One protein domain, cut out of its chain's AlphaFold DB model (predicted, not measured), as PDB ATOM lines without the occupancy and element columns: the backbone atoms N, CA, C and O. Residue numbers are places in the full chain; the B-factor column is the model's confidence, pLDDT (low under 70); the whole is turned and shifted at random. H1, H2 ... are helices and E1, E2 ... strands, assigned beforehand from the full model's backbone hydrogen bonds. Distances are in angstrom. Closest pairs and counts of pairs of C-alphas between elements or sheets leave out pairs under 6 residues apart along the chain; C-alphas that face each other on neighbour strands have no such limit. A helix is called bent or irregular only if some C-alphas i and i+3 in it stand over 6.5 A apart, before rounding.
ATOM      1  N   ILE A  14      41.181 149.605  21.585       86.75
ATOM      2  CA  ILE A  14      39.780 149.361  21.958       86.75
ATOM      3  C   ILE A  14      39.744 148.458  23.188       86.75
ATOM      4  O   ILE A  14      40.219 147.324  23.149       86.75
ATOM      5  N   TYR A  15      39.144 148.933  24.274       88.81
ATOM      6  CA  TYR A  15      38.876 148.142  25.469       88.81
ATOM      7  C   TYR A  15      37.372 147.913  25.592       88.81
ATOM      8  O   TYR A  15      36.590 148.860  25.509       88.81
ATOM      9  N   MET A  16      36.944 146.664  25.775       88.38
ATOM     10  CA  MET A  16      35.523 146.303  25.784       88.38
ATOM     11  C   MET A  16      35.162 145.455  26.990       88.38
ATOM     12  O   MET A  16      35.960 144.640  27.452       88.38
ATOM     13  N   SER A  17      33.942 145.622  27.486       89.38
ATOM     14  CA  SER A  17      33.369 144.762  28.517       89.38
ATOM     15  C   SER A  17      32.003 144.262  28.102       89.38
ATOM     16  O   SER A  17      31.284 144.971  27.401       89.38
ATOM     17  N   GLY A  18      31.630 143.072  28.554       89.81
ATOM     18  CA  GLY A  18      30.355 142.463  28.203       89.81
ATOM     19  C   GLY A  18      30.224 141.041  28.728       89.81
ATOM     20  O   GLY A  18      31.086 140.561  29.468       89.81
ATOM     21  N   TYR A  19      29.144 140.374  28.335       90.62
ATOM     22  CA  TYR A  19      28.885 138.991  28.720       90.62
ATOM     23  C   TYR A  19      29.395 138.013  27.667       90.62
ATOM     24  O   TYR A  19      29.132 138.183  26.479       90.62
ATOM     25  N   LEU A  20      30.098 136.972  28.109       91.31
ATOM     26  CA  LEU A  20      30.415 135.821  27.272       91.31
ATOM     27  C   LEU A  20      29.250 134.845  27.283       91.31
ATOM     28  O   LEU A  20      28.896 134.306  28.332       91.31
ATOM     29  N   LEU A  21      28.706 134.602  26.100       91.62
ATOM     30  CA  LEU A  21      27.617 133.676  25.861       91.62
ATOM     31  C   LEU A  21      28.143 132.391  25.230       91.62
ATOM     32  O   LEU A  21      29.078 132.411  24.425       91.62
ATOM     33  N   THR A  22      27.530 131.271  25.600       92.06
ATOM     34  CA  THR A  22      27.660 130.004  24.875       92.06
ATOM     35  C   THR A  22      26.636 129.941  23.744       92.06
ATOM     36  O   THR A  22      25.664 130.702  23.728       92.06
ATOM     37  N   LEU A  23      26.818 129.002  22.814       91.38
ATOM     38  CA  LEU A  23      25.838 128.764  21.755       91.38
ATOM     39  C   LEU A  23      24.481 128.328  22.331       91.38
ATOM     40  O   LEU A  23      23.438 128.741  21.829       91.38
ATOM     41  N   ASP A  24      24.495 127.561  23.422       92.12
ATOM     42  CA  ASP A  24      23.285 127.114  24.117       92.12
ATOM     43  C   ASP A  24      22.535 128.284  24.759       92.12
ATOM     44  O   ASP A  24      21.318 128.383  24.616       92.12
ATOM     45  N   MET A  25      23.251 129.220  25.396       93.12
ATOM     46  CA  MET A  25      22.652 130.451  25.925       93.12
ATOM     47  C   MET A  25      22.021 131.271  24.797       93.12
ATOM     48  O   MET A  25      20.891 131.728  24.930       93.12
ATOM     49  N   ILE A  26      22.711 131.426  23.663       92.00
ATOM     50  CA  ILE A  26      22.186 132.172  22.508       92.00
ATOM     51  C   ILE A  26      20.944 131.485  21.935       92.00
ATOM     52  O   ILE A  26      19.949 132.145  21.638       92.00
ATOM     53  N   THR A  27      20.972 130.158  21.826       92.56
ATOM     54  CA  THR A  27      19.831 129.351  21.378       92.56
ATOM     55  C   THR A  27      18.642 129.521  22.321       92.56
ATOM     56  O   THR A  27      17.520 129.736  21.862       92.56
ATOM     57  N   TYR A  28      18.888 129.497  23.635       92.81
ATOM     58  CA  TYR A  28      17.868 129.748  24.648       92.81
ATOM     59  C   TYR A  28      17.232 131.128  24.459       92.81
ATOM     60  O   TYR A  28      16.009 131.228  24.394       92.81
ATOM     61  N   LEU A  29      18.048 132.179  24.317       88.81
ATOM     62  CA  LEU A  29      17.558 133.543  24.097       88.81
ATOM     63  C   LEU A  29      16.682 133.627  22.848       88.81
ATOM     64  O   LEU A  29      15.590 134.185  22.906       88.81
ATOM     65  N   CYS A  30      17.114 133.014  21.745       88.44
ATOM     66  CA  CYS A  30      16.340 133.003  20.508       88.44
ATOM     67  C   CYS A  30      14.953 132.383  20.715       88.44
ATOM     68  O   CYS A  30      13.954 132.978  20.322       88.44
ATOM     69  N   LEU A  31      14.884 131.213  21.353       90.00
ATOM     70  CA  LEU A  31      13.637 130.460  21.511       90.00
ATOM     71  C   LEU A  31      12.690 131.054  22.560       90.00
ATOM     72  O   LEU A  31      11.476 131.011  22.374       90.00
ATOM     73  N   HIS A  32      13.229 131.574  23.663       87.06
ATOM     74  CA  HIS A  32      12.433 131.926  24.843       87.06
ATOM     75  C   HIS A  32      12.235 133.428  25.028       87.06
ATOM     76  O   HIS A  32      11.167 133.837  25.471       87.06
ATOM     77  N   GLU A  33      13.215 134.245  24.645       84.06
ATOM     78  CA  GLU A  33      13.186 135.692  24.891       84.06
ATOM     79  C   GLU A  33      12.889 136.480  23.619       84.06
ATOM     80  O   GLU A  33      12.168 137.478  23.628       84.06
ATOM     81  N   TYR A  34      13.438 136.026  22.494       82.69
ATOM     82  CA  TYR A  34      13.261 136.692  21.209       82.69
ATOM     83  C   TYR A  34      12.040 136.142  20.456       82.69
ATOM     84  O   TYR A  34      11.544 136.783  19.532       82.69
ATOM     85  N   GLY A  35      11.489 135.003  20.890       81.50
ATOM     86  CA  GLY A  35      10.266 134.419  20.333       81.50
ATOM     87  C   GLY A  35      10.464 133.759  18.965       81.50
ATOM     88  O   GLY A  35       9.527 133.701  18.169       81.50
ATOM     89  N   ALA A  36      11.676 133.288  18.668       87.12
ATOM     90  CA  ALA A  36      11.966 132.521  17.465       87.12
ATOM     91  C   ALA A  36      11.354 131.119  17.563       87.12
ATOM     92  O   ALA A  36      11.381 130.474  18.613       87.12
ATOM     93  N   THR A  37      10.847 130.596  16.448       92.38
ATOM     94  CA  THR A  37      10.414 129.196  16.398       92.38
ATOM     95  C   THR A  37      11.619 128.266  16.264       92.38
ATOM     96  O   THR A  37      12.674 128.647  15.754       92.38
ATOM     97  N   LYS A  38      11.448 126.995  16.651       94.00
ATOM     98  CA  LYS A  38      12.485 125.968  16.452       94.00
ATOM     99  C   LYS A  38      12.898 125.816  14.983       94.00
ATOM    100  O   LYS A  38      14.065 125.547  14.730       94.00
ATOM    101  N   SER A  39      11.968 125.997  14.034       94.19
ATOM    102  CA  SER A  39      12.290 125.951  12.598       94.19
ATOM    103  C   SER A  39      13.226 127.086  12.215       94.19
ATOM    104  O   SER A  39      14.280 126.824  11.663       94.19
ATOM    105  N   ILE A  40      12.909 128.325  12.611       91.25
ATOM    106  CA  ILE A  40      13.741 129.497  12.299       91.25
ATOM    107  C   ILE A  40      15.168 129.302  12.819       91.25
ATOM    108  O   ILE A  40      16.124 129.479  12.069       91.25
ATOM    109  N   VAL A  41      15.315 128.874  14.077       91.25
ATOM    110  CA  VAL A  41      16.640 128.641  14.670       91.25
ATOM    111  C   VAL A  41      17.388 127.511  13.959       91.25
ATOM    112  O   VAL A  41      18.604 127.585  13.821       91.25
ATOM    113  N   LYS A  42      16.686 126.474  13.493       93.31
ATOM    114  CA  LYS A  42      17.286 125.376  12.725       93.31
ATOM    115  C   LYS A  42      17.739 125.831  11.334       93.31
ATOM    116  O   LYS A  42      18.815 125.432  10.903       93.31
ATOM    117  N   ASP A  43      16.926 126.636  10.659       92.69
ATOM    118  CA  ASP A  43      17.136 127.026   9.265       92.69
ATOM    119  C   ASP A  43      18.196 128.136   9.138       92.69
ATOM    120  O   ASP A  43      19.007 128.108   8.218       92.69
ATOM    121  N   MET A  44      18.222 129.089  10.077       89.50
ATOM    122  CA  MET A  44      19.192 130.197  10.099       89.50
ATOM    123  C   MET A  44      20.413 129.918  10.982       89.50
ATOM    124  O   MET A  44      21.470 130.502  10.786       89.50
ATOM    125  N   GLY A  45      20.277 129.064  11.993       91.38
ATOM    126  CA  GLY A  45      21.241 128.962  13.084       91.38
ATOM    127  C   GLY A  45      21.013 130.022  14.178       91.38
ATOM    128  O   GLY A  45      20.448 131.096  13.935       91.38
ATOM    129  N   PRO A  46      21.447 129.753  15.423       88.38
ATOM    130  CA  PRO A  46      21.161 130.613  16.575       88.38
ATOM    131  C   PRO A  46      21.877 131.972  16.525       88.38
ATOM    132  O   PRO A  46      21.320 132.964  16.988       88.38
ATOM    133  N   LEU A  47      23.078 132.048  15.940       88.06
ATOM    134  CA  LEU A  47      23.826 133.307  15.814       88.06
ATOM    135  C   LEU A  47      23.137 134.280  14.855       88.06
ATOM    136  O   LEU A  47      22.888 135.428  15.221       88.06
ATOM    137  N   ASP A  48      22.778 133.806  13.665       85.12
ATOM    138  CA  ASP A  48      22.106 134.627  12.657       85.12
ATOM    139  C   ASP A  48      20.694 135.001  13.104       85.12
ATOM    140  O   ASP A  48      20.262 136.136  12.897       85.12
ATOM    141  N   THR A  49      20.009 134.095  13.810       86.06
ATOM    142  CA  THR A  49      18.727 134.402  14.454       86.06
ATOM    143  C   THR A  49      18.890 135.536  15.471       86.06
ATOM    144  O   THR A  49      18.177 136.534  15.383       86.06
ATOM    145  N   ALA A  50      19.854 135.452  16.395       84.31
ATOM    146  CA  ALA A  50      20.100 136.509  17.379       84.31
ATOM    147  C   ALA A  50      20.429 137.855  16.709       84.31
ATOM    148  O   ALA A  50      19.813 138.872  17.032       84.31
ATOM    149  N   CYS A  51      21.323 137.861  15.716       78.19
ATOM    150  CA  CYS A  51      21.674 139.055  14.944       78.19
ATOM    151  C   CYS A  51      20.463 139.659  14.215       78.19
ATOM    152  O   CYS A  51      20.281 140.879  14.222       78.19
ATOM    153  N   TYR A  52      19.607 138.826  13.620       77.56
ATOM    154  CA  TYR A  52      18.366 139.267  12.988       77.56
ATOM    155  C   TYR A  52      17.436 139.954  13.993       77.56
ATOM    156  O   TYR A  52      16.955 141.057  13.730       77.56
ATOM    157  N   TYR A  53      17.245 139.369  15.176       74.56
ATOM    158  CA  TYR A  53      16.440 139.981  16.234       74.56
ATOM    159  C   TYR A  53      17.029 141.289  16.747       74.56
ATOM    160  O   TYR A  53      16.280 142.229  17.018       74.56
ATOM    161  N   PHE A  54      18.351 141.392  16.839       72.19
ATOM    162  CA  PHE A  54      18.996 142.644  17.205       72.19
ATOM    163  C   PHE A  54      18.751 143.738  16.155       72.19
ATOM    164  O   PHE A  54      18.474 144.883  16.514       72.19
ATOM    165  N   ASN A  55      18.771 143.379  14.868       67.44
ATOM    166  CA  ASN A  55      18.524 144.294  13.751       67.44
ATOM    167  C   ASN A  55      17.049 144.708  13.613       67.44
ATOM    168  O   ASN A  55      16.760 145.873  13.332       67.44
ATOM    169  N   LEU A  56      16.100 143.792  13.859       65.88
ATOM    170  CA  LEU A  56      14.649 144.056  13.814       65.88
ATOM    171  C   LEU A  56      14.211 145.200  14.722       65.88
ATOM    172  O   LEU A  56      13.146 145.790  14.551       65.88
ATOM    173  N   ARG A  57      15.024 145.495  15.727       59.81
ATOM    174  CA  ARG A  57      14.733 146.505  16.718       59.81
ATOM    175  C   ARG A  57      15.094 147.922  16.256       59.81
ATOM    176  O   ARG A  57      14.777 148.846  16.983       59.81
ATOM    177  N   SER A  58      15.663 148.119  15.059       46.66
ATOM    178  CA  SER A  58      15.771 149.382  14.274       46.66
ATOM    179  C   SER A  58      16.336 150.645  14.957       46.66
ATOM    180  O   SER A  58      16.495 151.677  14.311       46.66
ATOM    181  N   VAL A  59      16.631 150.600  16.252       45.91
ATOM    182  CA  VAL A  59      17.063 151.728  17.090       45.91
ATOM    183  C   VAL A  59      18.531 151.566  17.494       45.91
ATOM    184  O   VAL A  59      19.162 152.514  17.959       45.91
ATOM    185  N   ILE A  60      19.093 150.378  17.270       46.91
ATOM    186  CA  ILE A  60      20.426 149.989  17.710       46.91
ATOM    187  C   ILE A  60      21.203 149.536  16.475       46.91
ATOM    188  O   ILE A  60      20.724 148.689  15.724       46.91
ATOM    189  N   ASP A  61      22.410 150.073  16.281       52.38
ATOM    190  CA  ASP A  61      23.451 149.313  15.591       52.38
ATOM    191  C   ASP A  61      23.743 148.112  16.495       52.38
ATOM    192  O   ASP A  61      24.458 148.233  17.490       52.38
ATOM    193  N   ALA A  62      23.013 147.024  16.240       50.50
ATOM    194  CA  ALA A  62      22.918 145.802  17.029       50.50
ATOM    195  C   ALA A  62      24.256 145.373  17.652       50.50
ATOM    196  O   ALA A  62      25.296 145.501  16.996       50.50
ATOM    197  N   PRO A  63      24.259 144.785  18.866       57.91
ATOM    198  CA  PRO A  63      25.449 144.121  19.364       57.91
ATOM    199  C   PRO A  63      25.851 143.034  18.369       57.91
ATOM    200  O   PRO A  63      25.217 141.987  18.269       57.91
ATOM    201  N   THR A  64      26.913 143.286  17.611       70.81
ATOM    202  CA  THR A  64      27.547 142.226  16.841       70.81
ATOM    203  C   THR A  64      28.162 141.295  17.869       70.81
ATOM    204  O   THR A  64      29.105 141.691  18.557       70.81
ATOM    205  N   LEU A  65      27.585 140.102  18.027       80.69
ATOM    206  CA  LEU A  65      28.191 139.055  18.836       80.69
ATOM    207  C   LEU A  65      29.601 138.825  18.310       80.69
ATOM    208  O   LEU A  65      29.793 138.499  17.139       80.69
ATOM    209  N   ILE A  66      30.591 139.037  19.167       84.19
ATOM    210  CA  ILE A  66      31.983 138.933  18.760       84.19
ATOM    211  C   ILE A  66      32.480 137.552  19.133       84.19
ATOM    212  O   ILE A  66      32.505 137.205  20.314       84.19
ATOM    213  N   TYR A  67      32.895 136.773  18.140       87.88
ATOM    214  CA  TYR A  67      33.553 135.506  18.412       87.88
ATOM    215  C   TYR A  67      34.826 135.740  19.233       87.88
ATOM    216  O   TYR A  67      35.678 136.554  18.873       87.88
ATOM    217  N   MET A  68      34.931 135.048  20.363       86.19
ATOM    218  CA  MET A  68      36.039 135.189  21.296       86.19
ATOM    219  C   MET A  68      36.323 133.835  21.953       86.19
ATOM    220  O   MET A  68      35.664 133.492  22.937       86.19
ATOM    221  N   PRO A  69      37.322 133.075  21.469       85.69
ATOM    222  CA  PRO A  69      37.787 131.880  22.157       85.69
ATOM    223  C   PRO A  69      38.164 132.226  23.598       85.69
ATOM    224  O   PRO A  69      38.922 133.171  23.847       85.69
ATOM    225  N   TYR A  70      37.636 131.474  24.556       85.06
ATOM    226  CA  TYR A  70      37.842 131.743  25.975       85.06
ATOM    227  C   TYR A  70      38.350 130.500  26.691       85.06
ATOM    228  O   TYR A  70      37.916 129.393  26.392       85.06
ATOM    229  N   LYS A  71      39.273 130.675  27.641       85.12
ATOM    230  CA  LYS A  71      39.731 129.571  28.489       85.12
ATOM    231  C   LYS A  71      38.729 129.350  29.609       85.12
ATOM    232  O   LYS A  71      38.551 130.223  30.460       85.12
ATOM    233  N   ASP A  72      38.078 128.197  29.597       77.31
ATOM    234  CA  ASP A  72      37.097 127.846  30.614       77.31
ATOM    235  C   ASP A  72      37.735 126.994  31.712       77.31
ATOM    236  O   ASP A  72      38.103 125.837  31.498       77.31
ATOM    237  N   LYS A  73      37.838 127.567  32.916       74.19
ATOM    238  CA  LYS A  73      38.370 126.873  34.095       74.19
ATOM    239  C   LYS A  73      37.571 125.616  34.436       74.19
ATOM    240  O   LYS A  73      38.161 124.634  34.876       74.19
ATOM    241  N   ALA A  74      36.256 125.615  34.198       72.81
ATOM    242  CA  ALA A  74      35.411 124.448  34.452       72.81
ATOM    243  C   ALA A  74      35.730 123.281  33.500       72.81
ATOM    244  O   ALA A  74      35.439 122.132  33.816       72.81
ATOM    245  N   GLN A  75      36.368 123.564  32.362       72.69
ATOM    246  CA  GLN A  75      36.793 122.568  31.377       72.69
ATOM    247  C   GLN A  75      38.311 122.337  31.384       72.69
ATOM    248  O   GLN A  75      38.867 121.850  30.398       72.69
ATOM    249  N   GLY A  76      38.992 122.687  32.481       78.81
ATOM    250  CA  GLY A  76      40.440 122.517  32.616       78.81
ATOM    251  C   GLY A  76      41.241 123.465  31.725       78.81
ATOM    252  O   GLY A  76      42.199 123.040  31.084       78.81
ATOM    253  N   ASP A  77      40.814 124.728  31.629       84.31
ATOM    254  CA  ASP A  77      41.452 125.791  30.836       84.31
ATOM    255  C   ASP A  77      41.520 125.524  29.322       84.31
ATOM    256  O   ASP A  77      42.271 126.182  28.590       84.31
ATOM    257  N   LYS A  78      40.691 124.598  28.825       86.25
ATOM    258  CA  LYS A  78      40.487 124.400  27.389       86.25
ATOM    259  C   LYS A  78      39.903 125.661  26.759       86.25
ATOM    260  O   LYS A  78      39.065 126.345  27.353       86.25
ATOM    261  N   LEU A  79      40.357 125.955  25.541       86.44
ATOM    262  CA  LEU A  79      39.734 126.973  24.707       86.44
ATOM    263  C   LEU A  79      38.374 126.458  24.253       86.44
ATOM    264  O   LEU A  79      38.274 125.380  23.671       86.44
ATOM    265  N   VAL A  80      37.348 127.243  24.533       87.69
ATOM    266  CA  VAL A  80      35.976 126.973  24.131       87.69
ATOM    267  C   VAL A  80      35.423 128.167  23.380       87.69
ATOM    268  O   VAL A  80      35.754 129.322  23.672       87.69
ATOM    269  N   ASP A  81      34.548 127.873  22.428       90.25
ATOM    270  CA  ASP A  81      33.867 128.897  21.658       90.25
ATOM    271  C   ASP A  81      32.911 129.678  22.562       90.25
ATOM    272  O   ASP A  81      32.081 129.120  23.297       90.25
ATOM    273  N   ARG A  82      33.076 130.999  22.538       91.06
ATOM    274  CA  ARG A  82      32.219 131.961  23.222       91.06
ATOM    275  C   ARG A  82      31.977 133.147  22.307       91.06
ATOM    276  O   ARG A  82      32.779 133.463  21.427       91.06
ATOM    277  N   TRP A  83      30.874 133.829  22.573       91.12
ATOM    278  CA  TRP A  83      30.486 135.039  21.870       91.12
ATOM    279  C   TRP A  83      30.302 136.159  22.877       91.12
ATOM    280  O   TRP A  83      29.498 136.056  23.803       91.12
ATOM    281  N   LEU A  84      31.070 137.227  22.713       88.88
ATOM    282  CA  LEU A  84      30.942 138.419  23.526       88.88
ATOM    283  C   LEU A  84      29.736 139.221  23.042       88.88
ATOM    284  O   LEU A  84      29.723 139.715  21.915       88.88
ATOM    285  N   LEU A  85      28.759 139.393  23.926       88.50
ATOM    286  CA  LEU A  85      27.756 140.442  23.842       88.50
ATOM    287  C   LEU A  85      28.373 141.728  24.421       88.50
ATOM    288  O   LEU A  85      28.501 141.828  25.648       88.50
ATOM    289  N   PRO A  86      28.800 142.696  23.587       86.50
ATOM    290  CA  PRO A  86      29.451 143.907  24.071       86.50
ATOM    291  C   PRO A  86      28.466 144.752  24.879       86.50
ATOM    292  O   PRO A  86      27.362 145.034  24.427       86.50
ATOM    293  N   GLY A  87      28.883 145.159  26.075       84.62
ATOM    294  CA  GLY A  87      28.108 145.993  26.988       84.62
ATOM    295  C   GLY A  87      28.605 147.428  27.090       84.62
ATOM    296  O   GLY A  87      27.786 148.313  27.273       84.62
ATOM    297  N   LYS A  88      29.917 147.665  26.978       86.06
ATOM    298  CA  LYS A  88      30.542 149.000  26.974       86.06
ATOM    299  C   LYS A  88      31.879 148.953  26.248       86.06
ATOM    300  O   LYS A  88      32.605 147.961  26.363       86.06
ATOM    301  N   VAL A  89      32.203 150.025  25.527       86.00
ATOM    302  CA  VAL A  89      33.444 150.144  24.753       86.00
ATOM    303  C   VAL A  89      34.144 151.466  25.053       86.00
ATOM    304  O   VAL A  89      33.514 152.519  25.133       86.00
ATOM    305  N   VAL A  90      35.464 151.403  25.204       86.00
ATOM    306  CA  VAL A  90      36.347 152.552  25.390       86.00
ATOM    307  C   VAL A  90      37.393 152.553  24.283       86.00
ATOM    308  O   VAL A  90      38.097 151.565  24.083       86.00
ATOM    309  N   PHE A  91      37.510 153.681  23.596       84.81
ATOM    310  CA  PHE A  91      38.570 153.976  22.641       84.81
ATOM    311  C   PHE A  91      39.594 154.869  23.316       84.81
ATOM    312  O   PHE A  91      39.214 155.858  23.940       84.81
ATOM    313  N   PHE A  92      40.873 154.530  23.211       85.31
ATOM    314  CA  PHE A  92      41.927 155.250  23.918       85.31
ATOM    315  C   PHE A  92      43.235 155.269  23.124       85.31
ATOM    316  O   PHE A  92      43.391 154.549  22.132       85.31
ATOM    317  N   GLN A  93      44.172 156.132  23.523       85.25
ATOM    318  CA  GLN A  93      45.435 156.288  22.805       85.25
ATOM    319  C   GLN A  93      46.295 155.013  22.875       85.25
ATOM    320  O   GLN A  93      46.470 154.455  23.967       85.25
ATOM    321  N   PRO A  94      46.887 154.565  21.752       83.88
ATOM    322  CA  PRO A  94      47.745 153.391  21.756       83.88
ATOM    323  C   PRO A  94      48.937 153.542  22.698       83.88
ATOM    324  O   PRO A  94      49.587 154.581  22.741       83.88
ATOM    325  N   GLY A  95      49.256 152.472  23.421       80.06
ATOM    326  CA  GLY A  95      50.425 152.418  24.307       80.06
ATOM    327  C   GLY A  95      50.192 153.039  25.682       80.06
ATOM    328  O   GLY A  95      51.127 153.113  26.473       80.06
ATOM    329  N   THR A  96      48.957 153.440  25.983       82.38
ATOM    330  CA  THR A  96      48.557 153.886  27.319       82.38
ATOM    331  C   THR A  96      47.848 152.769  28.083       82.38
ATOM    332  O   THR A  96      47.415 151.765  27.509       82.38
ATOM    333  N   THR A  97      47.755 152.912  29.403       82.06
ATOM    334  CA  THR A  97      46.997 151.977  30.237       82.06
ATOM    335  C   THR A  97      45.507 152.113  29.919       82.06
ATOM    336  O   THR A  97      44.991 153.233  29.956       82.06
ATOM    337  N   PRO A  98      44.789 151.009  29.637       80.06
ATOM    338  CA  PRO A  98      43.365 151.080  29.356       80.06
ATOM    339  C   PRO A  98      42.613 151.676  30.558       80.06
ATOM    340  O   PRO A  98      42.842 151.244  31.694       80.06
ATOM    341  N   PRO A  99      41.688 152.626  30.333       80.62
ATOM    342  CA  PRO A  99      40.833 153.139  31.394       80.62
ATOM    343  C   PRO A  99      40.022 152.011  32.049       80.62
ATOM    344  O   PRO A  99      39.701 151.012  31.394       80.62
ATOM    345  N   PRO A 100      39.637 152.145  33.328       79.31
ATOM    346  CA  PRO A 100      38.827 151.134  33.985       79.31
ATOM    347  C   PRO A 100      37.469 150.990  33.283       79.31
ATOM    348  O   PRO A 100      36.696 151.937  33.176       79.31
ATOM    349  N   LEU A 101      37.149 149.772  32.849       79.62
ATOM    350  CA  LEU A 101      35.795 149.401  32.442       79.62
ATOM    351  C   LEU A 101      35.034 148.914  33.671       79.62
ATOM    352  O   LEU A 101      35.344 147.849  34.199       79.62
ATOM    353  N   SER A 102      34.062 149.669  34.163       71.56
ATOM    354  CA  SER A 102      33.111 149.196  35.175       71.56
ATOM    355  C   SER A 102      31.849 148.648  34.506       71.56
ATOM    356  O   SER A 102      31.463 149.097  33.430       71.56
ATOM    357  N   CYS A 103      31.190 147.685  35.157       74.81
ATOM    358  CA  CYS A 103      29.793 147.362  34.858       74.81
ATOM    359  C   CYS A 103      28.912 148.364  35.617       74.81
ATOM    360  O   CYS A 103      28.336 148.047  36.661       74.81
ATOM    361  N   ASP A 104      28.939 149.612  35.151       77.50
ATOM    362  CA  ASP A 104      28.116 150.693  35.685       77.50
ATOM    363  C   ASP A 104      26.634 150.495  35.338       77.50
ATOM    364  O   ASP A 104      26.255 149.584  34.593       77.50
ATOM    365  N   ASP A 105      25.777 151.340  35.909       74.38
ATOM    366  CA  ASP A 105      24.334 151.234  35.708       74.38
ATOM    367  C   ASP A 105      23.943 151.389  34.237       74.38
ATOM    368  O   ASP A 105      22.995 150.746  33.804       74.38
ATOM    369  N   GLU A 106      24.699 152.161  33.451       75.31
ATOM    370  CA  GLU A 106      24.487 152.311  32.008       75.31
ATOM    371  C   GLU A 106      24.797 151.024  31.233       75.31
ATOM    372  O   GLU A 106      24.043 150.618  30.347       75.31
ATOM    373  N   THR A 107      25.902 150.366  31.578       80.12
ATOM    374  CA  THR A 107      26.311 149.087  30.992       80.12
ATOM    375  C   THR A 107      25.299 148.002  31.335       80.12
ATOM    376  O   THR A 107      24.862 147.255  30.461       80.12
ATOM    377  N   ARG A 108      24.886 147.933  32.606       79.00
ATOM    378  CA  ARG A 108      23.881 146.975  33.080       79.00
ATOM    379  C   ARG A 108      22.530 147.222  32.419       79.00
ATOM    380  O   ARG A 108      21.909 146.285  31.938       79.00
ATOM    381  N   ALA A 109      22.110 148.482  32.352       75.75
ATOM    382  CA  ALA A 109      20.920 148.932  31.645       75.75
ATOM    383  C   ALA A 109      20.880 148.406  30.204       75.75
ATOM    384  O   ALA A 109      19.938 147.720  29.807       75.75
ATOM    385  N   TYR A 110      21.940 148.670  29.442       79.00
ATOM    386  CA  TYR A 110      22.037 148.210  28.065       79.00
ATOM    387  C   TYR A 110      21.992 146.677  27.957       79.00
ATOM    388  O   TYR A 110      21.197 146.130  27.193       79.00
ATOM    389  N   LEU A 111      22.811 145.971  28.743       81.69
ATOM    390  CA  LEU A 111      22.889 144.508  28.691       81.69
ATOM    391  C   LEU A 111      21.564 143.838  29.069       81.69
ATOM    392  O   LEU A 111      21.182 142.867  28.419       81.69
ATOM    393  N   ASN A 112      20.827 144.399  30.031       79.00
ATOM    394  CA  ASN A 112      19.542 143.871  30.495       79.00
ATOM    395  C   ASN A 112      18.438 143.889  29.432       79.00
ATOM    396  O   ASN A 112      17.421 143.225  29.593       79.00
ATOM    397  N   THR A 113      18.618 144.636  28.344       74.38
ATOM    398  CA  THR A 113      17.698 144.556  27.200       74.38
ATOM    399  C   THR A 113      17.828 143.242  26.456       74.38
ATOM    400  O   THR A 113      16.847 142.706  25.949       74.38
ATOM    401  N   TRP A 114      19.059 142.765  26.319       78.56
ATOM    402  CA  TRP A 114      19.370 141.589  25.519       78.56
ATOM    403  C   TRP A 114      19.392 140.324  26.370       78.56
ATOM    404  O   TRP A 114      19.102 139.242  25.864       78.56
ATOM    405  N   LEU A 115      19.727 140.487  27.651       81.88
ATOM    406  CA  LEU A 115      19.773 139.466  28.686       81.88
ATOM    407  C   LEU A 115      18.931 139.930  29.881       81.88
ATOM    408  O   LEU A 115      19.486 140.526  30.808       81.88
ATOM    409  N   PRO A 116      17.608 139.700  29.863       77.81
ATOM    410  CA  PRO A 116      16.740 140.004  30.993       77.81
ATOM    411  C   PRO A 116      17.322 139.524  32.341       77.81
ATOM    412  O   PRO A 116      17.906 138.436  32.408       77.81
ATOM    413  N   PRO A 117      17.209 140.319  33.427       75.38
ATOM    414  CA  PRO A 117      17.870 140.018  34.702       75.38
ATOM    415  C   PRO A 117      17.480 138.674  35.320       75.38
ATOM    416  O   PRO A 117      18.296 138.039  35.981       75.38
ATOM    417  N   ASP A 118      16.245 138.231  35.109       80.00
ATOM    418  CA  ASP A 118      15.725 136.957  35.605       80.00
ATOM    419  C   ASP A 118      16.455 135.751  34.994       80.00
ATOM    420  O   ASP A 118      16.578 134.708  35.638       80.00
ATOM    421  N   LEU A 119      17.030 135.904  33.797       80.81
ATOM    422  CA  LEU A 119      17.817 134.857  33.146       80.81
ATOM    423  C   LEU A 119      19.127 134.585  33.856       80.81
ATOM    424  O   LEU A 119      19.590 133.450  33.821       80.81
ATOM    425  N   LEU A 120      19.695 135.582  34.538       75.06
ATOM    426  CA  LEU A 120      20.941 135.430  35.293       75.06
ATOM    427  C   LEU A 120      20.822 134.370  36.398       75.06
ATOM    428  O   LEU A 120      21.836 133.861  36.870       75.06
ATOM    429  N   HIS A 121      19.593 134.033  36.798       79.50
ATOM    430  CA  HIS A 121      19.288 133.031  37.814       79.50
ATOM    431  C   HIS A 121      18.864 131.674  37.234       79.50
ATOM    432  O   HIS A 121      18.652 130.734  37.996       79.50
ATOM    433  N   LYS A 122      18.731 131.545  35.908       84.75
ATOM    434  CA  LYS A 122      18.375 130.278  35.258       84.75
ATOM    435  C   LYS A 122      19.608 129.392  35.096       84.75
ATOM    436  O   LYS A 122      20.680 129.868  34.726       84.75
ATOM    437  N   ASP A 123      19.425 128.081  35.241       84.50
ATOM    438  CA  ASP A 123      20.506 127.092  35.091       84.50
ATOM    439  C   ASP A 123      21.227 127.179  33.740       84.50
ATOM    440  O   ASP A 123      22.443 127.004  33.676       84.50
ATOM    441  N   ALA A 124      20.502 127.517  32.666       86.81
ATOM    442  CA  ALA A 124      21.071 127.723  31.331       86.81
ATOM    443  C   ALA A 124      22.137 128.838  31.285       86.81
ATOM    444  O   ALA A 124      22.990 128.839  30.400       86.81
ATOM    445  N   PHE A 125      22.114 129.766  32.247       89.69
ATOM    446  CA  PHE A 125      23.020 130.911  32.338       89.69
ATOM    447  C   PHE A 125      23.984 130.830  33.531       89.69
ATOM    448  O   PHE A 125      24.712 131.786  33.789       89.69
ATOM    449  N   LYS A 126      24.076 129.692  34.232       84.69
ATOM    450  CA  LYS A 126      25.001 129.519  35.374       84.69
ATOM    451  C   LYS A 126      26.474 129.799  35.025       84.69
ATOM    452  O   LYS A 126      27.260 130.268  35.854       84.69
ATOM    453  N   ASP A 127      26.841 129.541  33.771       83.75
ATOM    454  CA  ASP A 127      28.193 129.728  33.241       83.75
ATOM    455  C   ASP A 127      28.392 131.092  32.571       83.75
ATOM    456  O   ASP A 127      29.434 131.343  31.966       83.75
ATOM    457  N   LEU A 128      27.419 132.000  32.687       88.69
ATOM    458  CA  LEU A 128      27.540 133.361  32.192       88.69
ATOM    459  C   LEU A 128      28.686 134.075  32.920       88.69
ATOM    460  O   LEU A 128      28.838 133.995  34.146       88.69
ATOM    461  N   ARG A 129      29.519 134.791  32.160       87.88
ATOM    462  CA  ARG A 129      30.665 135.534  32.699       87.88
ATOM    463  C   ARG A 129      30.692 136.940  32.136       87.88
ATOM    464  O   ARG A 129      30.648 137.122  30.923       87.88
ATOM    465  N   PHE A 130      30.818 137.926  33.020       88.75
ATOM    466  CA  PHE A 130      31.147 139.287  32.617       88.75
ATOM    467  C   PHE A 130      32.665 139.418  32.499       88.75
ATOM    468  O   PHE A 130      33.390 139.150  33.458       88.75
ATOM    469  N   VAL A 131      33.151 139.828  31.332       89.06
ATOM    470  CA  VAL A 131      34.584 139.951  31.049       89.06
ATOM    471  C   VAL A 131      34.940 141.358  30.597       89.06
ATOM    472  O   VAL A 131      34.091 142.120  30.139       89.06
ATOM    473  N   LYS A 132      36.227 141.683  30.712       89.44
ATOM    474  CA  LYS A 132      36.839 142.881  30.139       89.44
ATOM    475  C   LYS A 132      38.001 142.433  29.267       89.44
ATOM    476  O   LYS A 132      38.793 141.589  29.693       89.44
ATOM    477  N   ARG A 133      38.115 142.970  28.058       87.56
ATOM    478  CA  ARG A 133      39.101 142.521  27.076       87.56
ATOM    479  C   ARG A 133      39.653 143.692  26.281       87.56
ATOM    480  O   ARG A 133      38.897 144.481  25.720       87.56
ATOM    481  N   LEU A 134      40.982 143.771  26.232       88.31
ATOM    482  CA  LEU A 134      41.689 144.608  25.269       88.31
ATOM    483  C   LEU A 134      41.620 143.919  23.911       88.31
ATOM    484  O   LEU A 134      42.002 142.751  23.791       88.31
ATOM    485  N   TRP A 135      41.072 144.620  22.928       87.31
ATOM    486  CA  TRP A 135      40.925 144.097  21.584       87.31
ATOM    487  C   TRP A 135      42.290 144.038  20.882       87.31
ATOM    488  O   TRP A 135      43.093 144.959  21.065       87.31
ATOM    489  N   PRO A 136      42.584 142.984  20.098       83.75
ATOM    490  CA  PRO A 136      43.837 142.893  19.358       83.75
ATOM    491  C   PRO A 136      44.056 144.102  18.442       83.75
ATOM    492  O   PRO A 136      43.157 144.542  17.722       83.75
ATOM    493  N   ARG A 137      45.280 144.643  18.449       78.19
ATOM    494  CA  ARG A 137      45.661 145.729  17.538       78.19
ATOM    495  C   ARG A 137      45.642 145.248  16.092       78.19
ATOM    496  O   ARG A 137      46.100 144.153  15.794       78.19
ATOM    497  N   GLY A 138      45.167 146.107  15.192       71.62
ATOM    498  CA  GLY A 138      45.057 145.804  13.762       71.62
ATOM    499  C   GLY A 138      43.760 145.088  13.376       71.62
ATOM    500  O   GLY A 138      43.366 145.151  12.214       71.62
ATOM    501  N   GLU A 139      43.040 144.511  14.338       77.12
ATOM    502  CA  GLU A 139      41.715 143.942  14.115       77.12
ATOM    503  C   GLU A 139      40.633 144.993  14.366       77.12
ATOM    504  O   GLU A 139      40.617 145.674  15.393       77.12
ATOM    505  N   ARG A 140      39.699 145.134  13.423       70.25
ATOM    506  CA  ARG A 140      38.560 146.047  13.556       70.25
ATOM    507  C   ARG A 140      37.287 145.231  13.753       70.25
ATOM    508  O   ARG A 140      36.842 144.605  12.794       70.25
ATOM    509  N   PRO A 141      36.662 145.258  14.942       74.06
ATOM    510  CA  PRO A 141      35.336 144.688  15.114       74.06
ATOM    511  C   PRO A 141      34.346 145.610  14.390       74.06
ATOM    512  O   PRO A 141      33.891 146.603  14.953       74.06
ATOM    513  N   THR A 142      34.085 145.339  13.104       67.94
ATOM    514  CA  THR A 142      33.457 146.275  12.153       67.94
ATOM    515  C   THR A 142      32.187 146.925  12.696       67.94
ATOM    516  O   THR A 142      32.077 148.147  12.644       67.94
ATOM    517  N   GLY A 143      31.269 146.151  13.288       68.56
ATOM    518  CA  GLY A 143      30.036 146.694  13.876       68.56
ATOM    519  C   GLY A 143      30.293 147.702  15.001       68.56
ATOM    520  O   GLY A 143      29.682 148.768  15.042       68.56
ATOM    521  N   ILE A 144      31.280 147.431  15.858       74.62
ATOM    522  CA  ILE A 144      31.657 148.310  16.972       74.62
ATOM    523  C   ILE A 144      32.341 149.580  16.476       74.62
ATOM    524  O   ILE A 144      32.057 150.675  16.962       74.62
ATOM    525  N   VAL A 145      33.216 149.451  15.481       72.50
ATOM    526  CA  VAL A 145      33.903 150.597  14.878       72.50
ATOM    527  C   VAL A 145      32.908 151.506  14.156       72.50
ATOM    528  O   VAL A 145      32.967 152.719  14.334       72.50
ATOM    529  N   LEU A 146      31.959 150.946  13.399       72.44
ATOM    530  CA  LEU A 146      30.934 151.726  12.699       72.44
ATOM    531  C   LEU A 146      30.033 152.498  13.667       72.44
ATOM    532  O   LEU A 146      29.822 153.696  13.462       72.44
ATOM    533  N   HIS A 147      29.561 151.852  14.740       74.94
ATOM    534  CA  HIS A 147      28.801 152.527  15.801       74.94
ATOM    535  C   HIS A 147      29.596 153.699  16.396       74.94
ATOM    536  O   HIS A 147      29.108 154.821  16.529       74.94
ATOM    537  N   SER A 148      30.882 153.479  16.651       72.38
ATOM    538  CA  SER A 148      31.763 154.480  17.262       72.38
ATOM    539  C   SER A 148      32.073 155.657  16.337       72.38
ATOM    540  O   SER A 148      32.159 156.792  16.800       72.38
ATOM    541  N   ILE A 149      32.171 155.418  15.025       73.44
ATOM    542  CA  ILE A 149      32.275 156.478  14.014       73.44
ATOM    543  C   ILE A 149      30.997 157.323  13.995       73.44
ATOM    544  O   ILE A 149      31.078 158.548  13.943       73.44
ATOM    545  N   ARG A 150      29.812 156.707  14.082       73.88
ATOM    546  CA  ARG A 150      28.538 157.448  14.133       73.88
ATOM    547  C   ARG A 150      28.431 158.313  15.386       73.88
ATOM    548  O   ARG A 150      27.931 159.430  15.298       73.88
ATOM    549  N   MET A 151      28.981 157.859  16.512       73.31
ATOM    550  CA  MET A 151      29.076 158.644  17.748       73.31
ATOM    551  C   MET A 151      29.936 159.915  17.619       73.31
ATOM    552  O   MET A 151      29.794 160.816  18.443       73.31
ATOM    553  N   LEU A 152      30.775 160.046  16.580       72.62
ATOM    554  CA  LEU A 152      31.493 161.296  16.282       72.62
ATOM    555  C   LEU A 152      30.570 162.397  15.736       72.62
ATOM    556  O   LEU A 152      30.937 163.569  15.784       72.62
ATOM    557  N   ASN A 153      29.389 162.045  15.221       79.94
ATOM    558  CA  ASN A 153      28.382 163.008  14.793       79.94
ATOM    559  C   ASN A 153      27.616 163.538  16.012       79.94
ATOM    560  O   ASN A 153      26.926 162.781  16.692       79.94
ATOM    561  N   ASP A 154      27.692 164.844  16.263       77.00
ATOM    562  CA  ASP A 154      27.115 165.454  17.469       77.00
ATOM    563  C   ASP A 154      25.596 165.276  17.573       77.00
ATOM    564  O   ASP A 154      25.092 164.966  18.650       77.00
ATOM    565  N   LYS A 155      24.865 165.357  16.451       77.06
ATOM    566  CA  LYS A 155      23.408 165.133  16.433       77.06
ATOM    567  C   LYS A 155      23.056 163.689  16.787       77.06
ATOM    568  O   LYS A 155      22.102 163.444  17.527       77.06
ATOM    569  N   TYR A 156      23.813 162.726  16.258       77.19
ATOM    570  CA  TYR A 156      23.631 161.311  16.587       77.19
ATOM    571  C   TYR A 156      23.947 161.054  18.064       77.19
ATOM    572  O   TYR A 156      23.146 160.444  18.769       77.19
ATOM    573  N   ARG A 157      25.075 161.585  18.543       76.75
ATOM    574  CA  ARG A 157      25.543 161.460  19.927       76.75
ATOM    575  C   ARG A 157      24.555 162.046  20.935       76.75
ATOM    576  O   ARG A 157      24.262 161.422  21.950       76.75
ATOM    577  N   GLU A 158      24.001 163.222  20.655       77.50
ATOM    578  CA  GLU A 158      22.995 163.855  21.508       77.50
ATOM    579  C   GLU A 158      21.710 163.017  21.567       77.50
ATOM    580  O   GLU A 158      21.214 162.702  22.654       77.50
ATOM    581  N   LYS A 159      21.205 162.578  20.404       76.00
ATOM    582  CA  LYS A 159      20.036 161.690  20.309       76.00
ATOM    583  C   LYS A 159      20.260 160.390  21.083       76.00
ATOM    584  O   LYS A 159      19.361 159.938  21.797       76.00
ATOM    585  N   PHE A 160      21.453 159.817  20.967       76.31
ATOM    586  CA  PHE A 160      21.877 158.636  21.703       76.31
ATOM    587  C   PHE A 160      21.817 158.866  23.218       76.31
ATOM    588  O   PHE A 160      21.060 158.183  23.908       76.31
ATOM    589  N   HIS A 161      22.523 159.876  23.739       74.94
ATOM    590  CA  HIS A 161      22.571 160.137  25.180       74.94
ATOM    591  C   HIS A 161      21.208 160.500  25.774       74.94
ATOM    592  O   HIS A 161      20.936 160.168  26.929       74.94
ATOM    593  N   LYS A 162      20.347 161.183  25.010       75.88
ATOM    594  CA  LYS A 162      18.969 161.473  25.425       75.88
ATOM    595  C   LYS A 162      18.147 160.193  25.538       75.88
ATOM    596  O   LYS A 162      17.446 160.014  26.529       75.88
ATOM    597  N   SER A 163      18.270 159.298  24.560       72.38
ATOM    598  CA  SER A 163      17.597 157.993  24.580       72.38
ATOM    599  C   SER A 163      18.095 157.139  25.751       72.38
ATOM    600  O   SER A 163      17.300 156.488  26.420       72.38
ATOM    601  N   GLN A 164      19.396 157.204  26.049       73.94
ATOM    602  CA  GLN A 164      20.032 156.480  27.153       73.94
ATOM    603  C   GLN A 164      19.562 156.947  28.513       73.94
ATOM    604  O   GLN A 164      19.105 156.132  29.311       73.94
ATOM    605  N   ARG A 165      19.597 158.255  28.756       74.25
ATOM    606  CA  ARG A 165      19.090 158.831  30.003       74.25
ATOM    607  C   ARG A 165      17.604 158.565  30.181       74.25
ATOM    608  O   ARG A 165      17.215 158.062  31.227       74.25
ATOM    609  N   ALA A 166      16.803 158.790  29.137       73.50
ATOM    610  CA  ALA A 166      15.378 158.489  29.182       73.50
ATOM    611  C   ALA A 166      15.132 157.026  29.573       73.50
ATOM    612  O   ALA A 166      14.309 156.775  30.445       73.50
ATOM    613  N   TRP A 167      15.872 156.076  28.992       70.75
ATOM    614  CA  TRP A 167      15.744 154.656  29.321       70.75
ATOM    615  C   TRP A 167      16.144 154.343  30.768       70.75
ATOM    616  O   TRP A 167      15.408 153.647  31.463       70.75
ATOM    617  N   ILE A 168      17.265 154.891  31.247       71.12
ATOM    618  CA  ILE A 168      17.726 154.719  32.635       71.12
ATOM    619  C   ILE A 168      16.683 155.260  33.621       71.12
ATOM    620  O   ILE A 168      16.312 154.572  34.572       71.12
ATOM    621  N   ASP A 169      16.166 156.463  33.382       74.50
ATOM    622  CA  ASP A 169      15.174 157.105  34.249       74.50
ATOM    623  C   ASP A 169      13.822 156.374  34.204       74.50
ATOM    624  O   ASP A 169      13.149 156.174  35.220       74.50
ATOM    625  N   LEU A 170      13.446 155.874  33.028       65.19
ATOM    626  CA  LEU A 170      12.301 154.990  32.847       65.19
ATOM    627  C   LEU A 170      12.480 153.680  33.634       65.19
ATOM    628  O   LEU A 170      11.536 153.260  34.306       65.19
ATOM    629  N   GLY A 171      13.665 153.065  33.613       66.56
ATOM    630  CA  GLY A 171      13.984 151.858  34.383       66.56
ATOM    631  C   GLY A 171      13.897 152.069  35.897       66.56
ATOM    632  O   GLY A 171      13.354 151.219  36.600       66.56
ATOM    633  N   LYS A 172      14.328 153.234  36.397       67.44
ATOM    634  CA  LYS A 172      14.171 153.620  37.812       67.44
ATOM    635  C   LYS A 172      12.703 153.750  38.234       67.44
ATOM    636  O   LYS A 172      12.374 153.442  39.371       67.44
ATOM    637  N   SER A 173      11.827 154.204  37.332       70.06
ATOM    638  CA  SER A 173      10.414 154.483  37.650       70.06
ATOM    639  C   SER A 173       9.459 153.297  37.497       70.06
ATOM    640  O   SER A 173       8.438 153.271  38.179       70.06
ATOM    641  N   ARG A 174       9.725 152.340  36.594       60.88
ATOM    642  CA  ARG A 174       8.802 151.211  36.322       60.88
ATOM    643  C   ARG A 174       9.455 149.826  36.329       60.88
ATOM    644  O   ARG A 174       8.820 148.862  35.920       60.88
ATOM    645  N   GLY A 175      10.704 149.724  36.776       55.62
ATOM    646  CA  GLY A 175      11.492 148.502  36.641       55.62
ATOM    647  C   GLY A 175      11.998 148.302  35.207       55.62
ATOM    648  O   GLY A 175      11.464 148.843  34.239       55.62
ATOM    649  N   ILE A 176      13.074 147.530  35.073       54.22
ATOM    650  CA  ILE A 176      13.784 147.309  33.799       54.22
ATOM    651  C   ILE A 176      13.023 146.340  32.864       54.22
ATOM    652  O   ILE A 176      13.334 146.244  31.683       54.22
ATOM    653  N   VAL A 177      11.999 145.652  33.376       50.72
ATOM    654  CA  VAL A 177      11.456 144.409  32.800       50.72
ATOM    655  C   VAL A 177      10.534 144.620  31.584       50.72
ATOM    656  O   VAL A 177      10.379 143.704  30.789       50.72
ATOM    657  N   ASP A 178       9.949 145.808  31.383       41.97
ATOM    658  CA  ASP A 178       8.695 145.895  30.607       41.97
ATOM    659  C   ASP A 178       8.704 146.823  29.370       41.97
ATOM    660  O   ASP A 178       7.695 147.471  29.069       41.97
ATOM    661  N   ARG A 179       9.837 147.020  28.663       51.75
ATOM    662  CA  ARG A 179       9.913 148.122  27.667       51.75
ATOM    663  C   ARG A 179      10.618 147.879  26.334       51.75
ATOM    664  O   ARG A 179      11.706 147.323  26.237       51.75
ATOM    665  N   LYS A 180       9.985 148.449  25.292       46.75
ATOM    666  CA  LYS A 180      10.484 148.600  23.918       46.75
ATOM    667  C   LYS A 180      11.743 149.486  23.886       46.75
ATOM    668  O   LYS A 180      11.648 150.705  23.847       46.75
ATOM    669  N   LEU A 181      12.872 148.781  23.847       52.12
ATOM    670  CA  LEU A 181      14.216 149.094  23.352       52.12
ATOM    671  C   LEU A 181      15.072 150.194  24.006       52.12
ATOM    672  O   LEU A 181      14.655 151.348  24.084       52.12
ATOM    673  N   PRO A 182      16.315 149.853  24.396       53.69
ATOM    674  CA  PRO A 182      17.323 150.755  24.917       53.69
ATOM    675  C   PRO A 182      18.087 151.418  23.755       53.69
ATOM    676  O   PRO A 182      17.892 151.085  22.583       53.69
ATOM    677  N   PRO A 183      19.005 152.335  24.070       58.41
ATOM    678  CA  PRO A 183      19.939 152.894  23.102       58.41
ATOM    679  C   PRO A 183      20.977 151.845  22.703       58.41
ATOM    680  O   PRO A 183      21.043 150.760  23.275       58.41
ATOM    681  N   ALA A 184      21.834 152.186  21.746       65.75
ATOM    682  CA  ALA A 184      23.034 151.406  21.465       65.75
ATOM    683  C   ALA A 184      23.964 151.250  22.696       65.75
ATOM    684  O   ALA A 184      23.782 151.905  23.728       65.75
ATOM    685  N   PHE A 185      24.966 150.370  22.612       72.88
ATOM    686  CA  PHE A 185      25.878 150.187  23.743       72.88
ATOM    687  C   PHE A 185      26.689 151.475  23.995       72.88
ATOM    688  O   PHE A 185      27.035 152.181  23.037       72.88
ATOM    689  N   PRO A 186      27.008 151.808  25.261       74.75
ATOM    690  CA  PRO A 186      27.776 152.997  25.602       74.75
ATOM    691  C   PRO A 186      29.193 152.947  25.015       74.75
ATOM    692  O   PRO A 186      29.911 151.949  25.147       74.75
ATOM    693  N   VAL A 187      29.602 154.061  24.402       77.94
ATOM    694  CA  VAL A 187      30.937 154.271  23.828       77.94
ATOM    695  C   VAL A 187      31.584 155.481  24.487       77.94
ATOM    696  O   VAL A 187      30.974 156.545  24.573       77.94
ATOM    697  N   VAL A 188      32.836 155.327  24.915       79.19
ATOM    698  CA  VAL A 188      33.647 156.399  25.501       79.19
ATOM    699  C   VAL A 188      34.916 156.587  24.678       79.19
ATOM    700  O   VAL A 188      35.606 155.619  24.372       79.19
ATOM    701  N   TRP A 189      35.247 157.836  24.362       74.50
ATOM    702  CA  TRP A 189      36.560 158.216  23.842       74.50
ATOM    703  C   TRP A 189      37.379 158.792  24.999       74.50
ATOM    704  O   TRP A 189      37.067 159.872  25.496       74.50
ATOM    705  N   ALA A 190      38.378 158.047  25.465       75.31
ATOM    706  CA  ALA A 190      39.359 158.519  26.432       75.31
ATOM    707  C   ALA A 190      40.510 159.175  25.660       75.31
ATOM    708  O   ALA A 190      41.256 158.499  24.947       75.31
TER     709      ALA A 190
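This is residues 14 to 190 of the 191 residues of an uncharacterized protein of Polyporus brumalis (UniProt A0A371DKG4). A twisted sheet of four strands, with E1 and E4 sharply bent, makes the core; H4 covers one face of it and H6 the opposite face. H1, H2 and H3 cluster beyond the end of E1, the long helix H7 reaches from near the end of H6 to H4, and the small hairpin of E2 and E3 leads at a steep turn into E4. The printed part has 177 residues with seven named helices and six named strands, in the order E1 H1 H2 H3 E2 E3 E4 H4 H5 E5 H6 H7 E6. The main sheet has the order E5 E1 E4 E6 and is mixed, the class is mixed, helices and strands, and the whole is compact, with a radius of gyration of the C-alphas of 16.3 A and spans of 42 by 39 by 29 A.

Find C-alpha 14 at (39.780, 149.361, 21.958), where strand E1, residues 14 to 21, begins; it covers 20.2 A and bends by 59 degrees at Gly 18. Next come helices H1, residues 23 to 33, 14.8 A long, H2, residues 38 to 44, and H3, residues 46 to 56, 15.2 A long. After the long link of residues 57 to 69 look for the short strands E2, residues 70 to 72, and E3, residues 78 to 80. E4, residues 83 to 92, is the longest strand by residues, 23.3 A, and bends by 76 degrees at Gly 87. Helix H4, residues 105 to 114, is 14.9 A long; H5, residues 117 to 121, and strand E5, residues 129 to 134, 16.1 A long, follow. H6, residues 142 to 150, measures 12.4 A. H7, residues 154 to 174, starts at C-alpha 154 at (27.115, 165.454, 17.469) and runs 29.9 A. Strand E6, residues 187 to 189, ends at C-alpha 189 at (36.560, 158.216, 23.842).

Start in the sheet with E1 and E4, antiparallel at 165 degrees, where N 15 and O 90 are 2.8 A apart, within hydrogen-bond range. E5, an edge strand, is antiparallel to E1 at 156 degrees, with N 133 and O 16 at 2.8 A. E6, the other edge strand, is parallel to E4 at 24 degrees, with N 91 and O 188 at 2.8 A. Residues 66 to 67 pair antiparallel with residues 83 to 84 of E4. E4, H4 with H5, and E5 form a split strand-helix-strand unit, two strands running the same way with E1 between them in the sheet; its crossover is right-handed. H4 is on the sheet at a height of 9.0 A, over E4; the closest C-alphas, Gly 87 and Thr 107, are 5.4 A apart. H6 is on the opposite face at a height of 10.1 A, and runs across the strands at 67 degrees to E6 on the local plane. H7 only just touches H4, with 3 pairs of C-alphas within 8 A, closest at Ala 109 and Ile 168, 6.7 A, about perpendicular at 84 degrees, with its residues 164 to 168 alone. H1 touches H3 at a steep tilt of 43 degrees, the same way, with the C-alphas of Thr 27 and Pro 46 5.1 A apart, and touches H2 at Leu 31 and Lys 38, 6.9 A. H5 is not on the sheet and meets H4 only through their link. In the hairpin of E2 and E3, N 80 and O 70 are 2.9 A apart; E3 runs on into E4 at 93 degrees across a break of 2 residues. Every O i to N i+4 pair is within hydrogen-bond range in H1, H2, H3, H6 and H7; H4 has 4 of 6, and H5 has 0 of 1 beside 2 of 2 O i to N i+3 pairs.

The two C-alphas farthest apart, Gly 76 and Lys 155, are 48.7 A from each other. The printed part has no cut. Look for the long links between H3 and E2, E4 and H4, and H7 and E6. The mean pLDDT of the printed part is 78.5, and it is under 70 at residues 55 to 63, 142 to 143, 170 to 172 and 174 to 184.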